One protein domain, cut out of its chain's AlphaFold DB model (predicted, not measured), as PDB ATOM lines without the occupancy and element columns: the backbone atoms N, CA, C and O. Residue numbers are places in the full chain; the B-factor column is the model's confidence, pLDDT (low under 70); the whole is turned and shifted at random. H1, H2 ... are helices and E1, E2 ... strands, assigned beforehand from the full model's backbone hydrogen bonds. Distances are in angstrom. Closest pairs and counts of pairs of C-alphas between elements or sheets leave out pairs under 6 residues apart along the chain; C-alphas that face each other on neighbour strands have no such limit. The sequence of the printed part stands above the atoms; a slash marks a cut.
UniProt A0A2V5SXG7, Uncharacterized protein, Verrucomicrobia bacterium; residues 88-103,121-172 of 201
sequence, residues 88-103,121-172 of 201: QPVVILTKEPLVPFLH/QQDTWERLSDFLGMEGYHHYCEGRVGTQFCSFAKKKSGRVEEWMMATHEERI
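AT A GLANCE: This is residues 88 to 103 and 121 to 172 of the 201 residues of an uncharacterized protein of Verrucomicrobia bacterium (UniProt A0A2V5SXG7). A narrow, drawn-out ribbon of three antiparallel strands has the long strand E3 in its middle, in staggered pairing: E1 is beside residues 145 to 150 of E3 and E4 beside residues 151 to 153. Beyond the E1 end of the ribbon the two short helices H1 and H3 pack on each other, and farther out the chain reaches H2 and E2, where residues 121 to 128 stick out; at the opposite end residues 156 to 161 of the E3 to E4 loop stick out. The printed part has 68 residues, with three named helices and four named strands in the order E1 H1 E2 H2 H3 E3 E4, and its class is mixed, helices and strands. The sheet's order is E1 - E3 - E4, antiparallel throughout. The whole is extended, with a radius of gyration of the C-alphas of 20.1 A and spans of 69 by 22 by 15 A.

IN THESE COORDINATES: Find C-alpha 145 at (143.167, 102.751, 67.851); from there E3, residues 145 to 153, runs 24.4 A to C-alpha 153 at (129.264, 104.027, 87.809). E1, residues 91 to 95, is 13.0 A long, and E4 is residues 165 to 167. Look next at H1, residues 100 to 103, and H3, residues 139 to 142. Farther out, E2 begins at C-alpha 124, (171.662, 106.417, 52.973), and takes in residues 124 to 127; H2 follows as residues 128 to 132.

HOW THE PARTS SIT: Start at E3, the inner strand. E1, an edge strand, is antiparallel to it at 155 degrees; look for N 93 and O 148, 2.8 A apart, within hydrogen-bond range. E4, the other edge strand, forms a hairpin with E3 at 133 degrees, and N 167 and O 151 are 3.1 A apart, within hydrogen-bond range. Before E3, the closest C-alphas of H3 and E3 are those of His 139 and Val 145, 6.7 A apart. H3 touches H1, the closest C-alphas being those of Pro 100 and Cys 141, 4.4 A apart. H1, H2 and H3 are not on the sheet. H2 touches no helix, and it meets E2 only through their link; E2 pairs with no named strand. The O i to N i+4 pair of H2 is within hydrogen-bond range; H1 and H3 are too short for such a pair, and their O i to N i+3 pairs within range number 1 of 1 and 0 of 1.

THE WHOLE: The two C-alphas farthest apart are those of Asp 123 and Arg 159, 69.6 A. Residues 104 to 120 are not printed, and C-alphas 103 and 121 are 24.8 A apart across the cut. The link from E3 to E4, 11 residues, is long. The mean pLDDT of the printed part is 70.0; the model's confidence is under 70 for 30 residues, among them residues 155 to 172.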
ATOM      1  N   GLN A  88     135.749  98.648  88.293       83.06
ATOM      2  CA  GLN A  88     134.756  98.631  87.226       83.06
ATOM      3  C   GLN A  88     135.424  98.305  85.887       83.06
ATOM      4  O   GLN A  88     136.589  98.650  85.676       83.06
ATOM      5  N   PRO A  89     134.709  97.647  84.959       81.06
ATOM      6  CA  PRO A  89     135.250  97.411  83.633       81.06
ATOM      7  C   PRO A  89     135.501  98.746  82.922       81.06
ATOM      8  O   PRO A  89     134.691  99.667  82.991       81.06
ATOM      9  N   VAL A  90     136.621  98.827  82.210       82.38
ATOM     10  CA  VAL A  90     136.909  99.929  81.289       82.38
ATOM     11  C   VAL A  90     136.614  99.439  79.881       82.38
ATOM     12  O   VAL A  90     137.138  98.407  79.461       82.38
ATOM     13  N   VAL A  91     135.782 100.175  79.149       83.31
ATOM     14  CA  VAL A  91     135.532  99.916  77.728       83.31
ATOM     15  C   VAL A  91     136.356 100.886  76.907       83.31
ATOM     16  O   VAL A  91     136.268 102.098  77.087       83.31
ATOM     17  N   ILE A  92     137.149 100.339  75.991       84.31
ATOM     18  CA  ILE A  92     137.940 101.097  75.024       84.31
ATOM     19  C   ILE A  92     137.236 100.973  73.675       84.31
ATOM     20  O   ILE A  92     137.097  99.876  73.132       84.31
ATOM     21  N   LEU A  93     136.787 102.103  73.138       80.25
ATOM     22  CA  LEU A  93     136.182 102.180  71.817       80.25
ATOM     23  C   LEU A  93     137.286 102.414  70.793       80.25
ATOM     24  O   LEU A  93     137.988 103.431  70.822       80.25
ATOM     25  N   THR A  94     137.442 101.445  69.898       82.00
ATOM     26  CA  THR A  94     138.489 101.461  68.885       82.00
ATOM     27  C   THR A  94     137.918 101.854  67.529       82.00
ATOM     28  O   THR A  94     136.797 101.485  67.180       82.00
ATOM     29  N   LYS A  95     138.685 102.634  66.764       78.81
ATOM     30  CA  LYS A  95     138.337 103.031  65.396       78.81
ATOM     31  C   LYS A  95     139.490 102.740  64.452       78.81
ATOM     32  O   LYS A  95     140.652 102.834  64.850       78.81
ATOM     33  N   GLU A  96     139.159 102.404  63.215       78.06
ATOM     34  CA  GLU A  96     140.156 102.307  62.156       78.06
ATOM     35  C   GLU A  96     140.515 103.723  61.692       78.06
ATOM     36  O   GLU A  96     139.619 104.549  61.474       78.06
ATOM     37  N   PRO A  97     141.811 104.055  61.622       73.62
ATOM     38  CA  PRO A  97     142.236 105.335  61.091       73.62
ATOM     39  C   PRO A  97     141.890 105.447  59.603       73.62
ATOM     40  O   PRO A  97     142.044 104.491  58.850       73.62
ATOM     41  N   LEU A  98     141.442 106.630  59.168       76.31
ATOM     42  CA  LEU A  98     141.081 106.864  57.765       76.31
ATOM     43  C   LEU A  98     142.299 106.750  56.837       76.31
ATOM     44  O   LEU A  98     142.170 106.295  55.704       76.31
ATOM     45  N   VAL A  99     143.474 107.170  57.317       79.38
ATOM     46  CA  VAL A  99     144.726 107.142  56.552       79.38
ATOM     47  C   VAL A  99     145.847 106.568  57.430       79.38
ATOM     48  O   VAL A  99     146.679 107.320  57.939       79.38
ATOM     49  N   PRO A 100     145.864 105.236  57.642       69.81
ATOM     50  CA  PRO A 100     146.720 104.585  58.634       69.81
ATOM     51  C   PRO A 100     148.211 104.889  58.439       69.81
ATOM     52  O   PRO A 100     148.912 105.267  59.378       69.81
ATOM     53  N   PHE A 101     148.670 104.839  57.187       69.06
ATOM     54  CA  PHE A 101     150.066 105.065  56.828       69.06
ATOM     55  C   PHE A 101     150.553 106.494  57.096       69.06
ATOM     56  O   PHE A 101     151.756 106.692  57.144       69.06
ATOM     57  N   LEU A 102     149.691 107.503  57.287       68.62
ATOM     58  CA  LEU A 102     150.143 108.865  57.621       68.62
ATOM     59  C   LEU A 102     150.389 109.059  59.121       68.62
ATOM     60  O   LEU A 102     151.096 109.990  59.507       68.62
ATOM     61  N   HIS A 103     149.873 108.177  59.979       71.25
ATOM     62  CA  HIS A 103     149.969 108.385  61.422       71.25
ATOM     63  C   HIS A 103     151.384 108.219  61.981       71.25
ATOM     64  O   HIS A 103     151.666 108.776  63.041       71.25
ATOM     65  N   GLN A 121     171.819  98.621  54.135       59.72
ATOM     66  CA  GLN A 121     171.086  98.520  52.868       59.72
ATOM     67  C   GLN A 121     171.535  99.469  51.758       59.72
ATOM     68  O   GLN A 121     171.321  99.099  50.603       59.72
ATOM     69  N   GLN A 122     172.139 100.641  52.032       62.53
ATOM     70  CA  GLN A 122     172.408 101.605  50.942       62.53
ATOM     71  C   GLN A 122     173.337 102.810  51.216       62.53
ATOM     72  O   GLN A 122     173.482 103.638  50.321       62.53
ATOM     73  N   ASP A 123     173.981 102.941  52.385       70.50
ATOM     74  CA  ASP A 123     174.768 104.147  52.751       70.50
ATOM     75  C   ASP A 123     173.928 105.444  52.691       70.50
ATOM     76  O   ASP A 123     174.381 106.521  52.303       70.50
ATOM     77  N   THR A 124     172.647 105.332  53.051       78.06
ATOM     78  CA  THR A 124     171.662 106.417  52.973       78.06
ATOM     79  C   THR A 124     171.195 106.872  54.351       78.06
ATOM     80  O   THR A 124     171.178 106.114  55.322       78.06
ATOM     81  N   TRP A 125     170.759 108.133  54.429       79.75
ATOM     82  CA  TRP A 125     170.090 108.686  55.606       79.75
ATOM     83  C   TRP A 125     168.576 108.518  55.493       79.75
ATOM     84  O   TRP A 125     167.923 109.243  54.737       79.75
ATOM     85  N   GLU A 126     168.014 107.631  56.296       80.06
ATOM     86  CA  GLU A 126     166.574 107.378  56.391       80.06
ATOM     87  C   GLU A 126     165.963 108.097  57.601       80.06
ATOM     88  O   GLU A 126     166.670 108.450  58.546       80.06
ATOM     89  N   ARG A 127     164.653 108.376  57.586       78.19
ATOM     90  CA  ARG A 127     163.988 108.990  58.749       78.19
ATOM     91  C   ARG A 127     163.889 107.971  59.874       78.19
ATOM     92  O   ARG A 127     163.727 106.783  59.629       78.19
ATOM     93  N   LEU A 128     163.919 108.440  61.118       77.44
ATOM     94  CA  LEU A 128     163.805 107.561  62.282       77.44
ATOM     95  C   LEU A 128     162.506 106.728  62.283       77.44
ATOM     96  O   LEU A 128     162.534 105.571  62.683       77.44
ATOM     97  N   SER A 129     161.384 107.294  61.823       75.69
ATOM     98  CA  SER A 129     160.112 106.568  61.665       75.69
ATOM     99  C   SER A 129     160.236 105.372  60.724       75.69
ATOM    100  O   SER A 129     159.665 104.316  60.994       75.69
ATOM    101  N   ASP A 130     161.003 105.552  59.651       78.06
ATOM    102  CA  ASP A 130     161.157 104.591  58.564       78.06
ATOM    103  C   ASP A 130     162.156 103.508  58.989       78.06
ATOM    104  O   ASP A 130     161.835 102.330  58.899       78.06
ATOM    105  N   PHE A 131     163.285 103.904  59.598       78.06
ATOM    106  CA  PHE A 131     164.259 102.990  60.215       78.06
ATOM    107  C   PHE A 131     163.613 102.058  61.240       78.06
ATOM    108  O   PHE A 131     163.911 100.868  61.309       78.06
ATOM    109  N   LEU A 132     162.730 102.609  62.077       77.12
ATOM    110  CA  LEU A 132     162.020 101.810  63.068       77.12
ATOM    111  C   LEU A 132     160.978 100.900  62.415       77.12
ATOM    112  O   LEU A 132     160.619  99.901  63.025       77.12
ATOM    113  N   GLY A 133     160.525 101.217  61.198       76.75
ATOM    114  CA  GLY A 133     159.481 100.494  60.479       76.75
ATOM    115  C   GLY A 133     158.076 100.835  60.971       76.75
ATOM    116  O   GLY A 133     157.198  99.986  60.907       76.75
ATOM    117  N   MET A 134     157.846 102.040  61.514       76.94
ATOM    118  CA  MET A 134     156.618 102.375  62.258       76.94
ATOM    119  C   MET A 134     155.324 102.155  61.472       76.94
ATOM    120  O   MET A 134     154.304 101.822  62.071       76.94
ATOM    121  N   GLU A 135     155.341 102.334  60.153       71.00
ATOM    122  CA  GLU A 135     154.191 102.022  59.299       71.00
ATOM    123  C   GLU A 135     153.745 100.561  59.447       71.00
ATOM    124  O   GLU A 135     152.549 100.309  59.490       71.00
ATOM    125  N   GLY A 136     154.702  99.639  59.599       69.00
ATOM    126  CA  GLY A 136     154.498  98.192  59.573       69.00
ATOM    127  C   GLY A 136     154.306  97.508  60.931       69.00
ATOM    128  O   GLY A 136     154.365  96.285  61.002       69.00
ATOM    129  N   TYR A 137     154.201  98.258  62.035       69.25
ATOM    130  CA  TYR A 137     153.910  97.659  63.353       69.25
ATOM    131  C   TYR A 137     153.296  98.625  64.371       69.25
ATOM    132  O   TYR A 137     152.792  98.197  65.416       69.25
ATOM    133  N   HIS A 138     153.389  99.943  64.158       71.94
ATOM    134  CA  HIS A 138     152.918 100.886  65.160       71.94
ATOM    135  C   HIS A 138     151.389 100.853  65.213       71.94
ATOM    136  O   HIS A 138     150.711 100.936  64.194       71.94
ATOM    137  N   HIS A 139     150.823 100.779  66.417       67.00
ATOM    138  CA  HIS A 139     149.377 100.612  66.611       67.00
ATOM    139  C   HIS A 139     148.518 101.732  65.995       67.00
ATOM    140  O   HIS A 139     147.347 101.499  65.715       67.00
ATOM    141  N   TYR A 140     149.087 102.920  65.759       66.12
ATOM    142  CA  TYR A 140     148.417 103.994  65.014       66.12
ATOM    143  C   TYR A 140     148.356 103.761  63.492       66.12
ATOM    144  O   TYR A 140     147.548 104.402  62.828       66.12
ATOM    145  N   CYS A 141     149.187 102.870  62.950       66.31
ATOM    146  CA  CYS A 141     149.353 102.625  61.516       66.31
ATOM    147  C   CYS A 141     148.695 101.321  61.041       66.31
ATOM    148  O   CYS A 141     148.286 101.245  59.891       66.31
ATOM    149  N   GLU A 142     148.559 100.308  61.902       66.88
ATOM    150  CA  GLU A 142     148.089  98.975  61.473       66.88
ATOM    151  C   GLU A 142     146.866  98.446  62.233       66.88
ATOM    152  O   GLU A 142     146.382  97.347  61.966       66.88
ATOM    153  N   GLY A 143     146.352  99.202  63.207       69.38
ATOM    154  CA  GLY A 143     145.359  98.693  64.147       69.38
ATOM    155  C   GLY A 143     144.155  99.595  64.349       69.38
ATOM    156  O   GLY A 143     144.129 100.773  63.990       69.38
ATOM    157  N   ARG A 144     143.144  99.035  65.018       70.50
ATOM    158  CA  ARG A 144     142.086  99.851  65.605       70.50
ATOM    159  C   ARG A 144     142.655 100.590  66.810       70.50
ATOM    160  O   ARG A 144     143.064  99.963  67.787       70.50
ATOM    161  N   VAL A 145     142.638 101.917  66.769       72.25
ATOM    162  CA  VAL A 145     143.167 102.751  67.851       72.25
ATOM    163  C   VAL A 145     142.054 103.071  68.835       72.25
ATOM    164  O   VAL A 145     141.006 103.604  68.461       72.25
ATOM    165  N   GLY A 146     142.286 102.767  70.111       74.38
ATOM    166  CA  GLY A 146     141.421 103.173  71.213       74.38
ATOM    167  C   GLY A 146     141.533 104.669  71.485       74.38
ATOM    168  O   GLY A 146     142.334 105.078  72.316       74.38
ATOM    169  N   THR A 147     140.758 105.499  70.783       70.25
ATOM    170  CA  THR A 147     140.788 106.963  70.990       70.25
ATOM    171  C   THR A 147     139.797 107.458  72.036       70.25
ATOM    172  O   THR A 147     139.849 108.617  72.435       70.25
ATOM    173  N   GLN A 148     138.867 106.601  72.448       76.50
ATOM    174  CA  GLN A 148     137.859 106.908  73.452       76.50
ATOM    175  C   GLN A 148     137.762 105.741  74.422       76.50
ATOM    176  O   GLN A 148     137.869 104.579  74.030       76.50
ATOM    177  N   PHE A 149     137.535 106.055  75.689       82.31
ATOM    178  CA  PHE A 149     137.252 105.059  76.706       82.31
ATOM    179  C   PHE A 149     136.164 105.577  77.644       82.31
ATOM    180  O   PHE A 149     135.967 106.790  77.777       82.31
ATOM    181  N   CYS A 150     135.461 104.654  78.290       80.38
ATOM    182  CA  CYS A 150     134.533 104.956  79.367       80.38
ATOM    183  C   CYS A 150     134.639 103.917  80.487       80.38
ATOM    184  O   CYS A 150     135.060 102.776  80.278       80.38
ATOM    185  N   SER A 151     134.257 104.349  81.683       80.62
ATOM    186  CA  SER A 151     134.052 103.502  82.856       80.62
ATOM    187  C   SER A 151     132.566 103.532  83.229       80.62
ATOM    188  O   SER A 151     131.778 104.288  82.646       80.62
ATOM    189  N   PHE A 152     132.174 102.714  84.199       79.81
ATOM    190  CA  PHE A 152     130.784 102.583  84.622       79.81
ATOM    191  C   PHE A 152     130.626 102.907  86.100       79.81
ATOM    192  O   PHE A 152     131.340 102.381  86.947       79.81
ATOM    193  N   ALA A 153     129.626 103.723  86.429       75.88
ATOM    194  CA  ALA A 153     129.264 104.027  87.809       75.88
ATOM    195  C   ALA A 153     127.775 103.773  88.068       75.88
ATOM    196  O   ALA A 153     126.923 103.951  87.191       75.88
ATOM    197  N   LYS A 154     127.443 103.377  89.303       72.31
ATOM    198  CA  LYS A 154     126.047 103.214  89.733       72.31
ATOM    199  C   LYS A 154     125.356 104.578  89.813       72.31
ATOM    200  O   LYS A 154     125.888 105.512  90.413       72.31
ATOM    201  N   LYS A 155     124.143 104.685  89.260       69.00
ATOM    202  CA  LYS A 155     123.300 105.876  89.426       69.00
ATOM    203  C   LYS A 155     122.799 105.979  90.869       69.00
ATOM    204  O   LYS A 155     122.462 104.981  91.499       69.00
ATOM    205  N   LYS A 156     122.701 107.213  91.375       65.12
ATOM    206  CA  LYS A 156     122.188 107.512  92.727       65.12
ATOM    207  C   LYS A 156     120.685 107.230  92.895       65.12
ATOM    208  O   LYS A 156     120.218 107.215  94.025       65.12
ATOM    209  N   SER A 157     119.936 107.009  91.808       65.88
ATOM    210  CA  SER A 157     118.470 106.856  91.821       65.88
ATOM    211  C   SER A 157     117.968 105.525  92.402       65.88
ATOM    212  O   SER A 157     116.765 105.370  92.585       65.88
ATOM    213  N   GLY A 158     118.847 104.564  92.713       58.44
ATOM    214  CA  GLY A 158     118.495 103.332  93.439       58.44
ATOM    215  C   GLY A 158     117.614 102.333  92.674       58.44
ATOM    216  O   GLY A 158     117.357 101.243  93.180       58.44
ATOM    217  N   ARG A 159     117.176 102.654  91.450       62.69
ATOM    218  CA  ARG A 159     116.421 101.736  90.591       62.69
ATOM    219  C   ARG A 159     117.362 100.690  89.999       62.69
ATOM    220  O   ARG A 159     118.329 101.027  89.319       62.69
ATOM    221  N   VAL A 160     117.060  99.416  90.252       57.84
ATOM    222  CA  VAL A 160     117.852  98.255  89.801       57.84
ATOM    223  C   VAL A 160     117.927  98.158  88.269       57.84
ATOM    224  O   VAL A 160     118.888  97.619  87.738       57.84
ATOM    225  N   GLU A 161     116.975  98.755  87.557       58.03
ATOM    226  CA  GLU A 161     116.921  98.749  86.088       58.03
ATOM    227  C   GLU A 161     117.647  99.944  85.437       58.03
ATOM    228  O   GLU A 161     117.941  99.923  84.248       58.03
ATOM    229  N   GLU A 162     118.016 100.973  86.211       54.38
ATOM    230  CA  GLU A 162     118.776 102.142  85.734       54.38
ATOM    231  C   GLU A 162     120.277 101.991  86.034       54.38
ATOM    232  O   GLU A 162     120.946 102.919  86.505       54.38
ATOM    233  N   TRP A 163     120.827 100.798  85.816       57.75
ATOM    234  CA  TRP A 163     122.248 100.575  86.054       57.75
ATOM    235  C   TRP A 163     123.112 101.160  84.938       57.75
ATOM    236  O   TRP A 163     122.866 100.953  83.756       57.75
ATOM    237  N   MET A 164     124.175 101.836  85.387       59.62
ATOM    238  CA  MET A 164     125.325 102.338  84.634       59.62
ATOM    239  C   MET A 164     125.102 103.627  83.824       59.62
ATOM    240  O   MET A 164     124.371 103.683  82.842       59.62
ATOM    241  N   MET A 165     125.795 104.694  84.231       55.62
ATOM    242  CA  MET A 165     126.132 105.802  83.335       55.62
ATOM    243  C   MET A 165     127.525 105.511  82.777       55.62
ATOM    244  O   MET A 165     128.452 105.310  83.562       55.62
ATOM    245  N   ALA A 166     127.660 105.473  81.451       61.41
ATOM    246  CA  ALA A 166     128.971 105.544  80.821       61.41
ATOM    247  C   ALA A 166     129.516 106.948  81.088       61.41
ATOM    248  O   ALA A 166     128.946 107.940  80.631       61.41
ATOM    249  N   THR A 167     130.569 107.036  81.886       61.25
ATOM    250  CA  THR A 167     131.182 108.314  82.237       61.25
ATOM    251  C   THR A 167     132.503 108.448  81.502       61.25
ATOM    252  O   THR A 167     133.382 107.592  81.629       61.25
ATOM    253  N   HIS A 168     132.651 109.540  80.750       56.59
ATOM    254  CA  HIS A 168     133.971 110.073  80.436       56.59
ATOM    255  C   HIS A 168     134.532 110.611  81.749       56.59
ATOM    256  O   HIS A 168     134.077 111.633  82.257       56.59
ATOM    257  N   GLU A 169     135.430 109.867  82.382       53.22
ATOM    258  CA  GLU A 169     135.971 110.272  83.674       53.22
ATOM    259  C   GLU A 169     137.021 111.379  83.503       53.22
ATOM    260  O   GLU A 169     138.218 111.136  83.595       53.22
ATOM    261  N   GLU A 170     136.572 112.630  83.362       42.94
ATOM    262  CA  GLU A 170     137.421 113.814  83.605       42.94
ATOM    263  C   GLU A 170     137.954 113.856  85.054       42.94
ATOM    264  O   GLU A 170     138.887 114.586  85.366       42.94
ATOM    265  N   ARG A 171     137.371 113.064  85.966       37.97
ATOM    266  CA  ARG A 171     137.772 112.990  87.380       37.97
ATOM    267  C   ARG A 171     138.909 112.020  87.691       37.97
ATOM    268  O   ARG A 171     139.444 112.110  88.790       37.97
ATOM    269  N   ILE A 172     139.257 111.112  86.779       42.19
ATOM    270  CA  ILE A 172     140.388 110.184  86.968       42.19
ATOM    271  C   ILE A 172     141.652 110.701  86.268       42.19
ATOM    272  O   ILE A 172     142.762 110.375  86.673       42.19
TER     273      ILE A 172